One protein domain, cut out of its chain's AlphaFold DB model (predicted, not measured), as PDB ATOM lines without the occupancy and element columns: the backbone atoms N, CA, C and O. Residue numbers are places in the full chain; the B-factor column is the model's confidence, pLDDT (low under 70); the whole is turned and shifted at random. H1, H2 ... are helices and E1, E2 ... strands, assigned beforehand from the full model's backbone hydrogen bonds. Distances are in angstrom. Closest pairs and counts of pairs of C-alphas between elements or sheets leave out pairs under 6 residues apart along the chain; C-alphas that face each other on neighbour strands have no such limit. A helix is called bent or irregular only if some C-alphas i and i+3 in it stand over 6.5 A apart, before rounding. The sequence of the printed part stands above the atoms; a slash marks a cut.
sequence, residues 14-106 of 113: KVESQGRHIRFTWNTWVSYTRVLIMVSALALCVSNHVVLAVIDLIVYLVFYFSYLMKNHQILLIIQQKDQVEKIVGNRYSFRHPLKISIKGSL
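AT A GLANCE: This is residues 14 to 106 of the 113 residues of an uncharacterized protein of Lactobacillus casei 21/1 (UniProt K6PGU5). A small antiparallel sheet of four strands forms one end of the domain, and a long helical hairpin, H1 and H2, reaches away from it and makes the longest axis. H2 folds back from the far end to the sheet and only grazes it there, while H1 follows directly from strand E2, and the hairpin opens toward the sheet. The printed part has 93 residues with two named helices and four named strands, in the order E1 E2 H1 H2 E3 E4; the sheet's order is E1 E2 E4 E3, and the class is mixed, helices and strands. The whole is loose, with a radius of gyration of the C-alphas of 16.7 A, and only just elongated, with spans of 54 by 27 by 19 A.

HOW THE PARTS SIT: In the sheet, the edge strand E1, residues 14 to 18, is antiparallel to E2, residues 21 to 26, at 159 degrees, a hairpin with N 16 and O 23 2.9 A apart, within hydrogen-bond range. E2 is antiparallel to E4, residues 99 to 103, at 158 degrees, with N 24 and O 100 at 2.8 A. E4 is antiparallel to the edge strand E3, residues 84 to 88, at 166 degrees, a hairpin with N 101 and O 86 at 2.8 A. The sheet is twisted, its C-alphas up to 4.2 A off the best plane. H2, residues 50 to 79, only grazes the sheet with its residues 74 to 78; the closest C-alphas of H2 and E3 are those of Ile 78 and Val 84, 6.3 A apart. H1, residues 28 to 46, is not on the sheet. H1 and H2 form a helical hairpin and touch, H2 with residues 50 to 60 alone; the closest C-alphas are those of Ala 41 and Ala 53, 5.1 A apart, with a shallow tilt of 28 degrees, opposite ways. E2, H1 H2 and E3 make a split strand-helix-strand unit, two strands running the same way with E4 between them, and its crossover is right-handed. Every O i to N i+4 pair of H1 is within hydrogen-bond range, and 24 of 26 in H2.

IN THESE COORDINATES: E1 begins at C-alpha 14 (-60.238, -39.710, 22.669). E2 is 16.2 A long and H1 27.6 A. H2 is 37.6 A long, from C-alpha 50 (-32.713, -63.053, 21.031); it is irregular, C-alphas 70 and 73 being 7.8 A apart, and has a kink of 65 degrees near residue 73. E4 ends at C-alpha 103 (-61.741, -26.278, 13.546).

THE WHOLE: The C-alphas of Gly 19 and Asn 48 are the two farthest apart, at 54.3 A. The printed part has no cut. The link from E3 to E4, 10 residues, is short, and the other links are tight. Residues 68 to 73, which belong to H2, stand free. The mean pLDDT of the printed part is 80.2; it is under 70 at residues 17 to 18, 20, 73, 77 to 83 and 103 to 106.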
ATOM      1  N   LYS A  14     -58.861 -39.970  22.277       79.50
ATOM      2  CA  LYS A  14     -60.238 -39.710  22.669       79.50
ATOM      3  C   LYS A  14     -60.737 -38.516  21.862       79.50
ATOM      4  O   LYS A  14     -60.201 -37.418  22.007       79.50
ATOM      5  N   VAL A  15     -61.737 -38.745  21.019       75.31
ATOM      6  CA  VAL A  15     -62.365 -37.700  20.205       75.31
ATOM      7  C   VAL A  15     -63.576 -37.150  20.955       75.31
ATOM      8  O   VAL A  15     -64.470 -37.904  21.341       75.31
ATOM      9  N   GLU A  16     -63.601 -35.842  21.176       77.19
ATOM     10  CA  GLU A  16     -64.717 -35.118  21.781       77.19
ATOM     11  C   GLU A  16     -65.150 -33.995  20.835       77.19
ATOM     12  O   GLU A  16     -64.348 -33.137  20.475       77.19
ATOM     13  N   SER A  17     -66.421 -33.999  20.428       68.81
ATOM     14  CA  SER A  17     -67.007 -32.899  19.657       68.81
ATOM     15  C   SER A  17     -67.604 -31.869  20.613       68.81
ATOM     16  O   SER A  17     -68.483 -32.202  21.412       68.81
ATOM     17  N   GLN A  18     -67.126 -30.628  20.544       66.75
ATOM     18  CA  GLN A  18     -67.721 -29.470  21.210       66.75
ATOM     19  C   GLN A  18     -68.151 -28.461  20.138       66.75
ATOM     20  O   GLN A  18     -67.397 -27.564  19.762       66.75
ATOM     21  N   GLY A  19     -69.378 -28.609  19.633       71.00
ATOM     22  CA  GLY A  19     -69.952 -27.685  18.649       71.00
ATOM     23  C   GLY A  19     -69.169 -27.659  17.331       71.00
ATOM     24  O   GLY A  19     -69.151 -28.653  16.612       71.00
ATOM     25  N   ARG A  20     -68.538 -26.517  17.014       66.62
ATOM     26  CA  ARG A  20     -67.716 -26.297  15.802       66.62
ATOM     27  C   ARG A  20     -66.247 -26.729  15.944       66.62
ATOM     28  O   ARG A  20     -65.455 -26.463  15.043       66.62
ATOM     29  N   HIS A  21     -65.880 -27.346  17.068       71.75
ATOM     30  CA  HIS A  21     -64.513 -27.781  17.338       71.75
ATOM     31  C   HIS A  21     -64.473 -29.266  17.682       71.75
ATOM     32  O   HIS A  21     -65.282 -29.769  18.472       71.75
ATOM     33  N   ILE A  22     -63.472 -29.955  17.141       77.25
ATOM     34  CA  ILE A  22     -63.172 -31.346  17.474       77.25
ATOM     35  C   ILE A  22     -61.899 -31.358  18.303       77.25
ATOM     36  O   ILE A  22     -60.848 -30.876  17.878       77.25
ATOM     37  N   ARG A  23     -61.996 -31.916  19.507       80.00
ATOM     38  CA  ARG A  23     -60.871 -32.075  20.417       80.00
ATOM     39  C   ARG A  23     -60.405 -33.523  20.402       80.00
ATOM     40  O   ARG A  23     -61.146 -34.433  20.765       80.00
ATOM     41  N   PHE A  24     -59.145 -33.719  20.052       80.44
ATOM     42  CA  PHE A  24     -58.447 -34.992  20.144       80.44
ATOM     43  C   PHE A  24     -57.585 -34.978  21.402       80.44
ATOM     44  O   PHE A  24     -56.701 -34.137  21.539       80.44
ATOM     45  N   THR A  25     -57.831 -35.898  22.330       83.25
ATOM     46  CA  THR A  25     -57.007 -36.068  23.534       83.25
ATOM     47  C   THR A  25     -56.224 -37.365  23.428       83.25
ATOM     48  O   THR A  25     -56.817 -38.432  23.302       83.25
ATOM     49  N   TRP A  26     -54.901 -37.286  23.477       83.06
ATOM     50  CA  TRP A  26     -54.018 -38.443  23.454       83.06
ATOM     51  C   TRP A  26     -54.225 -39.325  24.681       83.06
ATOM     52  O   TRP A  26     -54.337 -38.835  25.806       83.06
ATOM     53  N   ASN A  27     -54.224 -40.636  24.464       84.69
ATOM     54  CA  ASN A  27     -54.204 -41.597  25.546       84.69
ATOM     55  C   ASN A  27     -52.767 -41.796  26.045       84.69
ATOM     56  O   ASN A  27     -51.987 -42.532  25.445       84.69
ATOM     57  N   THR A  28     -52.419 -41.170  27.169       82.44
ATOM     58  CA  THR A  28     -51.076 -41.254  27.760       82.44
ATOM     59  C   THR A  28     -50.641 -42.700  28.033       82.44
ATOM     60  O   THR A  28     -49.459 -43.012  27.891       82.44
ATOM     61  N   TRP A  29     -51.579 -43.612  28.332       80.19
ATOM     62  CA  TRP A  29     -51.283 -45.035  28.542       80.19
ATOM     63  C   TRP A  29     -50.562 -45.669  27.359       80.19
ATOM     64  O   TRP A  29     -49.601 -46.402  27.553       80.19
ATOM     65  N   VAL A  30     -50.956 -45.313  26.137       84.69
ATOM     66  CA  VAL A  30     -50.319 -45.800  24.909       84.69
ATOM     67  C   VAL A  30     -48.831 -45.462  24.884       84.69
ATOM     68  O   VAL A  30     -48.008 -46.290  24.494       84.69
ATOM     69  N   SER A  31     -48.474 -44.238  25.282       84.75
ATOM     70  CA  SER A  31     -47.079 -43.802  25.308       84.75
ATOM     71  C   SER A  31     -46.254 -44.618  26.294       84.75
ATOM     72  O   SER A  31     -45.139 -45.002  25.954       84.75
ATOM     73  N   TYR A  32     -46.806 -44.923  27.470       85.44
ATOM     74  CA  TYR A  32     -46.130 -45.758  28.460       85.44
ATOM     75  C   TYR A  32     -46.034 -47.217  28.019       85.44
ATOM     76  O   TYR A  32     -44.958 -47.790  28.125       85.44
ATOM     77  N   THR A  33     -47.090 -47.797  27.439       85.69
ATOM     78  CA  THR A  33     -47.036 -49.154  26.871       85.69
ATOM     79  C   THR A  33     -45.948 -49.265  25.806       85.69
ATOM     80  O   THR A  33     -45.167 -50.208  25.827       85.69
ATOM     81  N   ARG A  34     -45.823 -48.266  24.922       86.44
ATOM     82  CA  ARG A  34     -44.757 -48.227  23.912       86.44
ATOM     83  C   ARG A  34     -43.360 -48.208  24.537       86.44
ATOM     84  O   ARG A  34     -42.471 -48.900  24.055       86.44
ATOM     85  N   VAL A  35     -43.164 -47.400  25.579       87.94
ATOM     86  CA  VAL A  35     -41.881 -47.322  26.294       87.94
ATOM     87  C   VAL A  35     -41.583 -48.637  27.010       87.94
ATOM     88  O   VAL A  35     -40.454 -49.103  26.938       87.94
ATOM     89  N   LEU A  36     -42.580 -49.268  27.635       89.88
ATOM     90  CA  LEU A  36     -42.412 -50.568  28.285       89.88
ATOM     91  C   LEU A  36     -41.970 -51.644  27.293       89.88
ATOM     92  O   LEU A  36     -41.018 -52.344  27.602       89.88
ATOM     93  N   ILE A  37     -42.582 -51.704  26.103       89.56
ATOM     94  CA  ILE A  37     -42.170 -52.628  25.030       89.56
ATOM     95  C   ILE A  37     -40.719 -52.353  24.592       89.56
ATOM     96  O   ILE A  37     -39.920 -53.260  24.414       89.56
ATOM     97  N   MET A  38     -40.321 -51.085  24.452       87.62
ATOM     98  CA  MET A  38     -38.929 -50.761  24.102       87.62
ATOM     99  C   MET A  38     -37.935 -51.176  25.196       87.62
ATOM    100  O   MET A  38     -36.851 -51.674  24.893       87.62
ATOM    101  N   VAL A  39     -38.291 -50.967  26.465       91.50
ATOM    102  CA  VAL A  39     -37.441 -51.322  27.608       91.50
ATOM    103  C   VAL A  39     -37.371 -52.841  27.794       91.50
ATOM    104  O   VAL A  39     -36.287 -53.352  28.074       91.50
ATOM    105  N   SER A  40     -38.472 -53.575  27.593       89.19
ATOM    106  CA  SER A  40     -38.465 -55.043  27.618       89.19
ATOM    107  C   SER A  40     -37.591 -55.615  26.513       89.19
ATOM    108  O   SER A  40     -36.756 -56.470  26.803       89.19
ATOM    109  N   ALA A  41     -37.693 -55.093  25.288       87.94
ATOM    110  CA  ALA A  41     -36.849 -55.521  24.179       87.94
ATOM    111  C   ALA A  41     -35.360 -55.323  24.505       87.94
ATOM    112  O   ALA A  41     -34.556 -56.233  24.309       87.94
ATOM    113  N   LEU A  42     -34.994 -54.166  25.073       89.25
ATOM    114  CA  LEU A  42     -33.621 -53.889  25.502       89.25
ATOM    115  C   LEU A  42     -33.147 -54.883  26.574       89.25
ATOM    116  O   LEU A  42     -32.056 -55.439  26.452       89.25
ATOM    117  N   ALA A  43     -33.964 -55.140  27.598       90.12
ATOM    118  CA  ALA A  43     -33.634 -56.080  28.670       90.12
ATOM    119  C   ALA A  43     -33.457 -57.522  28.155       90.12
ATOM    120  O   ALA A  43     -32.537 -58.225  28.579       90.12
ATOM    121  N   LEU A  44     -34.299 -57.947  27.205       90.75
ATOM    122  CA  LEU A  44     -34.215 -59.259  26.558       90.75
ATOM    123  C   LEU A  44     -32.959 -59.388  25.690       90.75
ATOM    124  O   LEU A  44     -32.312 -60.436  25.715       90.75
ATOM    125  N   CYS A  45     -32.575 -58.322  24.984       87.88
ATOM    126  CA  CYS A  45     -31.323 -58.269  24.232       87.88
ATOM    127  C   CYS A  45     -30.096 -58.387  25.148       87.88
ATOM    128  O   CYS A  45     -29.205 -59.182  24.862       87.88
ATOM    129  N   VAL A  46     -30.059 -57.651  26.268       90.62
ATOM    130  CA  VAL A  46     -28.952 -57.722  27.246       90.62
ATOM    131  C   VAL A  46     -28.856 -59.108  27.887       90.62
ATOM    132  O   VAL A  46     -27.759 -59.614  28.106       90.62
ATOM    133  N   SER A  47     -29.996 -59.756  28.127       90.12
ATOM    134  CA  SER A  47     -30.065 -61.112  28.692       90.12
ATOM    135  C   SER A  47     -29.800 -62.223  27.662       90.12
ATOM    136  O   SER A  47     -29.976 -63.398  27.971       90.12
ATOM    137  N   ASN A  48     -29.400 -61.872  26.432       90.00
ATOM    138  CA  ASN A  48     -29.135 -62.793  25.322       90.00
ATOM    139  C   ASN A  48     -30.339 -63.680  24.922       90.00
ATOM    140  O   ASN A  48     -30.188 -64.754  24.337       90.00
ATOM    141  N   HIS A  49     -31.565 -63.226  25.194       89.81
ATOM    142  CA  HIS A  49     -32.797 -63.901  24.785       89.81
ATOM    143  C   HIS A  49     -33.284 -63.374  23.428       89.81
ATOM    144  O   HIS A  49     -34.363 -62.790  23.311       89.81
ATOM    145  N   VAL A  50     -32.486 -63.604  22.382       86.38
ATOM    146  CA  VAL A  50     -32.713 -63.053  21.031       86.38
ATOM    147  C   VAL A  50     -34.086 -63.432  20.464       86.38
ATOM    148  O   VAL A  50     -34.770 -62.586  19.895       86.38
ATOM    149  N   VAL A  51     -34.536 -64.675  20.665       88.88
ATOM    150  CA  VAL A  51     -35.846 -65.140  20.169       88.88
ATOM    151  C   VAL A  51     -36.999 -64.340  20.785       88.88
ATOM    152  O   VAL A  51     -37.908 -63.918  20.073       88.88
ATOM    153  N   LEU A  52     -36.948 -64.076  22.094       89.31
ATOM    154  CA  LEU A  52     -37.970 -63.282  22.781       89.31
ATOM    155  C   LEU A  52     -37.923 -61.813  22.347       89.31
ATOM    156  O   LEU A  52     -38.975 -61.206  22.163       89.31
ATOM    157  N   ALA A  53     -36.730 -61.259  22.115       87.12
ATOM    158  CA  ALA A  53     -36.581 -59.900  21.597       87.12
ATOM    159  C   ALA A  53     -37.185 -59.738  20.187       87.12
ATOM    160  O   ALA A  53     -37.821 -58.723  19.901       87.12
ATOM    161  N   VAL A  54     -37.052 -60.747  19.315       89.38
ATOM    162  CA  VAL A  54     -37.695 -60.750  17.988       89.38
ATOM    163  C   VAL A  54     -39.220 -60.781  18.109       89.38
ATOM    164  O   VAL A  54     -39.905 -60.051  17.391       89.38
ATOM    165  N   ILE A  55     -39.770 -61.578  19.029       90.94
ATOM    166  CA  ILE A  55     -41.218 -61.603  19.285       90.94
ATOM    167  C   ILE A  55     -41.698 -60.230  19.773       90.94
ATOM    168  O   ILE A  55     -42.700 -59.720  19.270       90.94
ATOM    169  N   ASP A  56     -40.968 -59.603  20.696       90.12
ATOM    170  CA  ASP A  56     -41.307 -58.277  21.223       90.12
ATOM    171  C   ASP A  56     -41.275 -57.199  20.123       90.12
ATOM    172  O   ASP A  56     -42.168 -56.353  20.032       90.12
ATOM    173  N   LEU A  57     -40.315 -57.292  19.192       88.88
ATOM    174  CA  LEU A  57     -40.266 -56.440  18.002       88.88
ATOM    175  C   LEU A  57     -41.505 -56.622  17.114       88.88
ATOM    176  O   LEU A  57     -42.063 -55.634  16.640       88.88
ATOM    177  N   ILE A  58     -41.966 -57.858  16.897       91.88
ATOM    178  CA  ILE A  58     -43.183 -58.129  16.117       91.88
ATOM    179  C   ILE A  58     -44.408 -57.526  16.816       91.88
ATOM    180  O   ILE A  58     -45.226 -56.874  16.164       91.88
ATOM    181  N   VAL A  59     -44.520 -57.677  18.141       90.25
ATOM    182  CA  VAL A  59     -45.603 -57.071  18.933       90.25
ATOM    183  C   VAL A  59     -45.574 -55.547  18.815       90.25
ATOM    184  O   VAL A  59     -46.610 -54.929  18.551       90.25
ATOM    185  N   TYR A  60     -44.392 -54.940  18.932       88.75
ATOM    186  CA  TYR A  60     -44.200 -53.508  18.717       88.75
ATOM    187  C   TYR A  60     -44.654 -53.076  17.317       88.75
ATOM    188  O   TYR A  60     -45.333 -52.059  17.164       88.75
ATOM    189  N   LEU A  61     -44.312 -53.858  16.294       89.06
ATOM    190  CA  LEU A  61     -44.635 -53.572  14.901       89.06
ATOM    191  C   LEU A  61     -46.150 -53.622  14.673       89.06
ATOM    192  O   LEU A  61     -46.719 -52.667  14.146       89.06
ATOM    193  N   VAL A  62     -46.834 -54.657  15.166       89.44
ATOM    194  CA  VAL A  62     -48.304 -54.760  15.121       89.44
ATOM    195  C   VAL A  62     -48.961 -53.593  15.863       89.44
ATOM    196  O   VAL A  62     -49.906 -52.981  15.354       89.44
ATOM    197  N   PHE A  63     -48.439 -53.233  17.037       87.56
ATOM    198  CA  PHE A  63     -48.914 -52.086  17.807       87.56
ATOM    199  C   PHE A  63     -48.758 -50.774  17.021       87.56
ATOM    200  O   PHE A  63     -49.692 -49.970  16.949       87.56
ATOM    201  N   TYR A  64     -47.614 -50.578  16.364       85.19
ATOM    202  CA  TYR A  64     -47.326 -49.403  15.546       85.19
ATOM    203  C   TYR A  64     -48.188 -49.330  14.277       85.19
ATOM    204  O   TYR A  64     -48.717 -48.268  13.949       85.19
ATOM    205  N   PHE A  65     -48.407 -50.447  13.585       84.69
ATOM    206  CA  PHE A  65     -49.301 -50.485  12.425       84.69
ATOM    207  C   PHE A  65     -50.759 -50.227  12.817       84.69
ATOM    208  O   PHE A  65     -51.452 -49.469  12.138       84.69
ATOM    209  N   SER A  66     -51.215 -50.777  13.947       84.75
ATOM    210  CA  SER A  66     -52.542 -50.482  14.505       84.75
ATOM    211  C   SER A  66     -52.712 -48.990  14.809       84.75
ATOM    212  O   SER A  66     -53.750 -48.403  14.481       84.75
ATOM    213  N   TYR A  67     -51.674 -48.347  15.358       81.50
ATOM    214  CA  TYR A  67     -51.641 -46.896  15.538       81.50
ATOM    215  C   TYR A  67     -51.804 -46.160  14.209       81.50
ATOM    216  O   TYR A  67     -52.658 -45.278  14.098       81.50
ATOM    217  N   LEU A  68     -51.007 -46.521  13.205       79.25
ATOM    218  CA  LEU A  68     -50.996 -45.831  11.922       79.25
ATOM    219  C   LEU A  68     -52.347 -45.959  11.215       79.25
ATOM    220  O   LEU A  68     -52.932 -44.948  10.847       79.25
ATOM    221  N   MET A  69     -52.895 -47.172  11.126       77.12
ATOM    222  CA  MET A  69     -54.168 -47.446  10.447       77.12
ATOM    223  C   MET A  69     -55.355 -46.739  11.106       77.12
ATOM    224  O   MET A  69     -56.213 -46.191  10.420       77.12
ATOM    225  N   LYS A  70     -55.423 -46.728  12.444       74.31
ATOM    226  CA  LYS A  70     -56.548 -46.111  13.167       74.31
ATOM    227  C   LYS A  70     -56.471 -44.590  13.219       74.31
ATOM    228  O   LYS A  70     -57.509 -43.949  13.350       74.31
ATOM    229  N   ASN A  71     -55.269 -44.022  13.146       74.44
ATOM    230  CA  ASN A  71     -55.056 -42.582  13.293       74.44
ATOM    231  C   ASN A  71     -54.613 -41.906  11.997       74.44
ATOM    232  O   ASN A  71     -54.324 -40.715  12.031       74.44
ATOM    233  N   HIS A  72     -54.583 -42.619  10.867       71.94
ATOM    234  CA  HIS A  72     -54.130 -42.091   9.580       71.94
ATOM    235  C   HIS A  72     -54.855 -40.793   9.202       71.94
ATOM    236  O   HIS A  72     -54.209 -39.776   8.968       71.94
ATOM    237  N   GLN A  73     -56.190 -40.788   9.254       68.25
ATOM    238  CA  GLN A  73     -56.984 -39.590   8.961       68.25
ATOM    239  C   GLN A  73     -56.694 -38.444   9.938       68.25
ATOM    240  O   GLN A  73     -56.538 -37.304   9.523       68.25
ATOM    241  N   ILE A  74     -56.543 -38.739  11.234       70.06
ATOM    242  CA  ILE A  74     -56.216 -37.729  12.251       70.06
ATOM    243  C   ILE A  74     -54.834 -37.123  11.980       70.06
ATOM    244  O   ILE A  74     -54.664 -35.912  12.071       70.06
ATOM    245  N   LEU A  75     -53.851 -37.952  11.622       70.81
ATOM    246  CA  LEU A  75     -52.501 -37.514  11.273       70.81
ATOM    247  C   LEU A  75     -52.504 -36.613  10.033       70.81
ATOM    248  O   LEU A  75     -51.844 -35.579  10.060       70.81
ATOM    249  N   LEU A  76     -53.285 -36.957   9.004       71.06
ATOM    250  CA  LEU A  76     -53.449 -36.127   7.807       71.06
ATOM    251  C   LEU A  76     -54.042 -34.750   8.135       71.06
ATOM    252  O   LEU A  76     -53.524 -33.735   7.675       71.06
ATOM    253  N   ILE A  77     -55.071 -34.699   8.985       68.06
ATOM    254  CA  ILE A  77     -55.703 -33.434   9.396       68.06
ATOM    255  C   ILE A  77     -54.746 -32.596  10.253       68.06
ATOM    256  O   ILE A  77     -54.652 -31.388  10.070       68.06
ATOM    257  N   ILE A  78     -53.990 -33.219  11.164       68.19
ATOM    258  CA  ILE A  78     -52.966 -32.518  11.960       68.19
ATOM    259  C   ILE A  78     -51.864 -31.941  11.059       68.19
ATOM    260  O   ILE A  78     -51.308 -30.885  11.357       68.19
ATOM    261  N   GLN A  79     -51.523 -32.642   9.978       69.31
ATOM    262  CA  GLN A  79     -50.494 -32.214   9.037       69.31
ATOM    263  C   GLN A  79     -50.956 -31.025   8.178       69.31
ATOM    264  O   GLN A  79     -50.134 -30.175   7.827       69.31
ATOM    265  N   GLN A  80     -52.260 -30.910   7.911       69.44
ATOM    266  CA  GLN A  80     -52.884 -29.709   7.352       69.44
ATOM    267  C   GLN A  80     -52.987 -28.619   8.433       69.44
ATOM    268  O   GLN A  80     -54.033 -28.404   9.046       69.44
ATOM    269  N   LYS A  81     -51.862 -27.928   8.677       60.16
ATOM    270  CA  LYS A  81     -51.696 -26.894   9.719       60.16
ATOM    271  C   LYS A  81     -52.811 -25.842   9.749       60.16
ATOM    272  O   LYS A  81     -53.122 -25.349  10.828       60.16
ATOM    273  N   ASP A  82     -53.439 -25.556   8.613       60.72
ATOM    274  CA  ASP A  82     -54.513 -24.564   8.493       60.72
ATOM    275  C   ASP A  82     -55.800 -24.932   9.255       60.72
ATOM    276  O   ASP A  82     -56.606 -24.056   9.563       60.72
ATOM    277  N   GLN A  83     -55.997 -26.208   9.608       63.78
ATOM    278  CA  GLN A  83     -57.163 -26.658  10.382       63.78
ATOM    279  C   GLN A  83     -56.889 -26.790  11.889       63.78
ATOM    280  O   GLN A  83     -57.824 -26.954  12.681       63.78
ATOM    281  N   VAL A  84     -55.621 -26.719  12.308       71.12
ATOM    282  CA  VAL A  84     -55.208 -26.924  13.700       71.12
ATOM    283  C   VAL A  84     -55.198 -25.591  14.441       71.12
ATOM    284  O   VAL A  84     -54.301 -24.773  14.272       71.12
ATOM    285  N   GLU A  85     -56.168 -25.382  15.329       72.69
ATOM    286  CA  GLU A  85     -56.252 -24.141  16.112       72.69
ATOM    287  C   GLU A  85     -55.275 -24.126  17.283       72.69
ATOM    288  O   GLU A  85     -54.719 -23.086  17.634       72.69
ATOM    289  N   LYS A  86     -55.115 -25.271  17.958       79.62
ATOM    290  CA  LYS A  86     -54.316 -25.331  19.182       79.62
ATOM    291  C   LYS A  86     -53.804 -26.730  19.474       79.62
ATOM    292  O   LYS A  86     -54.573 -27.690  19.490       79.62
ATOM    293  N   ILE A  87     -52.524 -26.815  19.819       81.25
ATOM    294  CA  ILE A  87     -51.887 -28.009  20.379       81.25
ATOM    295  C   ILE A  87     -51.402 -27.651  21.786       81.25
ATOM    296  O   ILE A  87     -50.695 -26.662  21.963       81.25
ATOM    297  N   VAL A  88     -51.803 -28.421  22.800       84.00
ATOM    298  CA  VAL A  88     -51.433 -28.178  24.207       84.00
ATOM    299  C   VAL A  88     -51.106 -29.495  24.902       84.00
ATOM    300  O   VAL A  88     -51.714 -30.519  24.606       84.00
ATOM    301  N   GLY A  89     -50.208 -29.465  25.885       84.19
ATOM    302  CA  GLY A  89     -49.896 -30.617  26.733       84.19
ATOM    303  C   GLY A  89     -48.810 -31.525  26.156       84.19
ATOM    304  O   GLY A  89     -48.118 -31.168  25.206       84.19
ATOM    305  N   ASN A  90     -48.642 -32.703  26.759       80.62
ATOM    306  CA  ASN A  90     -47.578 -33.653  26.423       80.62
ATOM    307  C   ASN A  90     -48.140 -35.081  26.316       80.62
ATOM    308  O   ASN A  90     -48.978 -35.491  27.118       80.62
ATOM    309  N   ARG A  91     -47.644 -35.864  25.348       80.38
ATOM    310  CA  ARG A  91     -48.006 -37.280  25.147       80.38
ATOM    311  C   ARG A  91     -47.684 -38.168  26.354       80.38
ATOM    312  O   ARG A  91     -48.333 -39.192  26.522       80.38
ATOM    313  N   TYR A  92     -46.730 -37.763  27.193       81.69
ATOM    314  CA  TYR A  92     -46.308 -38.508  28.387       81.69
ATOM    315  C   TYR A  92     -46.907 -37.987  29.705       81.69
ATOM    316  O   TYR A  92     -46.693 -38.586  30.756       81.69
ATOM    317  N   SER A  93     -47.675 -36.892  29.687       76.25
ATOM    318  CA  SER A  93     -48.280 -36.351  30.911       76.25
ATOM    319  C   SER A  93     -49.673 -36.936  31.151       76.25
ATOM    320  O   SER A  93     -50.530 -36.899  30.269       76.25
ATOM    321  N   PHE A  94     -49.927 -37.447  32.361       77.12
ATOM    322  CA  PHE A  94     -51.272 -37.861  32.786       77.12
ATOM    323  C   PHE A  94     -52.146 -36.672  33.212       77.12
ATOM    324  O   PHE A  94     -53.351 -36.684  32.973       77.12
ATOM    325  N   ARG A  95     -51.552 -35.627  33.813       78.56
ATOM    326  CA  ARG A  95     -52.278 -34.406  34.227       78.56
ATOM    327  C   ARG A  95     -52.651 -33.526  33.037       78.56
ATOM    328  O   ARG A  95     -53.758 -32.995  32.980       78.56
ATOM    329  N   HIS A  96     -51.737 -33.385  32.081       82.62
ATOM    330  CA  HIS A  96     -51.929 -32.555  30.894       82.62
ATOM    331  C   HIS A  96     -51.619 -33.365  29.629       82.62
ATOM    332  O   HIS A  96     -50.618 -33.086  28.960       82.62
ATOM    333  N   PRO A  97     -52.455 -34.375  29.306       81.81
ATOM    334  CA  PRO A  97     -52.272 -35.178  28.103       81.81
ATOM    335  C   PRO A  97     -52.309 -34.285  26.866       81.81
ATOM    336  O   PRO A  97     -52.960 -33.236  26.876       81.81
ATOM    337  N   LEU A  98     -51.621 -34.705  25.803       83.88
ATOM    338  CA  LEU A  98     -51.611 -33.973  24.538       83.88
ATOM    339  C   LEU A  98     -53.049 -33.793  24.032       83.88
ATOM    340  O   LEU A  98     -53.771 -34.766  23.822       83.88
ATOM    341  N   LYS A  99     -53.452 -32.541  23.831       83.94
ATOM    342  CA  LYS A  99     -54.753 -32.142  23.303       83.94
ATOM    343  C   LYS A  99     -54.544 -31.360  22.021       83.94
ATOM    344  O   LYS A  99     -53.766 -30.410  21.995       83.94
ATOM    345  N   ILE A 100     -55.268 -31.751  20.986       82.25
ATOM    346  CA  ILE A 100     -55.267 -31.093  19.686       82.25
ATOM    347  C   ILE A 100     -56.695 -30.638  19.415       82.25
ATOM    348  O   ILE A 100     -57.625 -31.439  19.496       82.25
ATOM    349  N   SER A 101     -56.866 -29.347  19.157       79.94
ATOM    350  CA  SER A 101     -58.143 -28.746  18.783       79.94
ATOM    351  C   SER A 101     -58.120 -28.427  17.298       79.94
ATOM    352  O   SER A 101     -57.201 -27.751  16.831       79.94
ATOM    353  N   ILE A 102     -59.121 -28.922  16.580       79.25
ATOM    354  CA  ILE A 102     -59.276 -28.739  15.139       79.25
ATOM    355  C   ILE A 102     -60.589 -27.998  14.892       79.25
ATOM    356  O   ILE A 102     -61.606 -28.301  15.531       79.25
ATOM    357  N   LYS A 103     -60.559 -27.028  13.978       68.50
ATOM    358  CA  LYS A 103     -61.741 -26.278  13.546       68.50
ATOM    359  C   LYS A 103     -62.529 -27.129  12.552       68.50
ATOM    360  O   LYS A 103     -62.044 -27.412  11.464       68.50
ATOM    361  N   GLY A 104     -63.727 -27.574  12.925       62.75
ATOM    362  CA  GLY A 104     -64.529 -28.473  12.095       62.75
ATOM    363  C   GLY A 104     -65.693 -29.110  12.851       62.75
ATOM    364  O   GLY A 104     -65.694 -29.187  14.078       62.75
ATOM    365  N   SER A 105     -66.706 -29.571  12.118       53.62
ATOM    366  CA  SER A 105     -67.812 -30.354  12.678       53.62
ATOM    367  C   SER A 105     -67.540 -31.836  12.457       53.62
ATOM    368  O   SER A 105     -67.101 -32.231  11.385       53.62
ATOM    369  N   LEU A 106     -67.853 -32.689  13.432       53.97
ATOM    370  CA  LEU A 106     -67.655 -34.141  13.319       53.97
ATOM    371  C   LEU A 106     -68.425 -34.752  12.123       53.97
ATOM    372  O   LEU A 106     -68.061 -35.814  11.631       53.97
TER     373      LEU A 106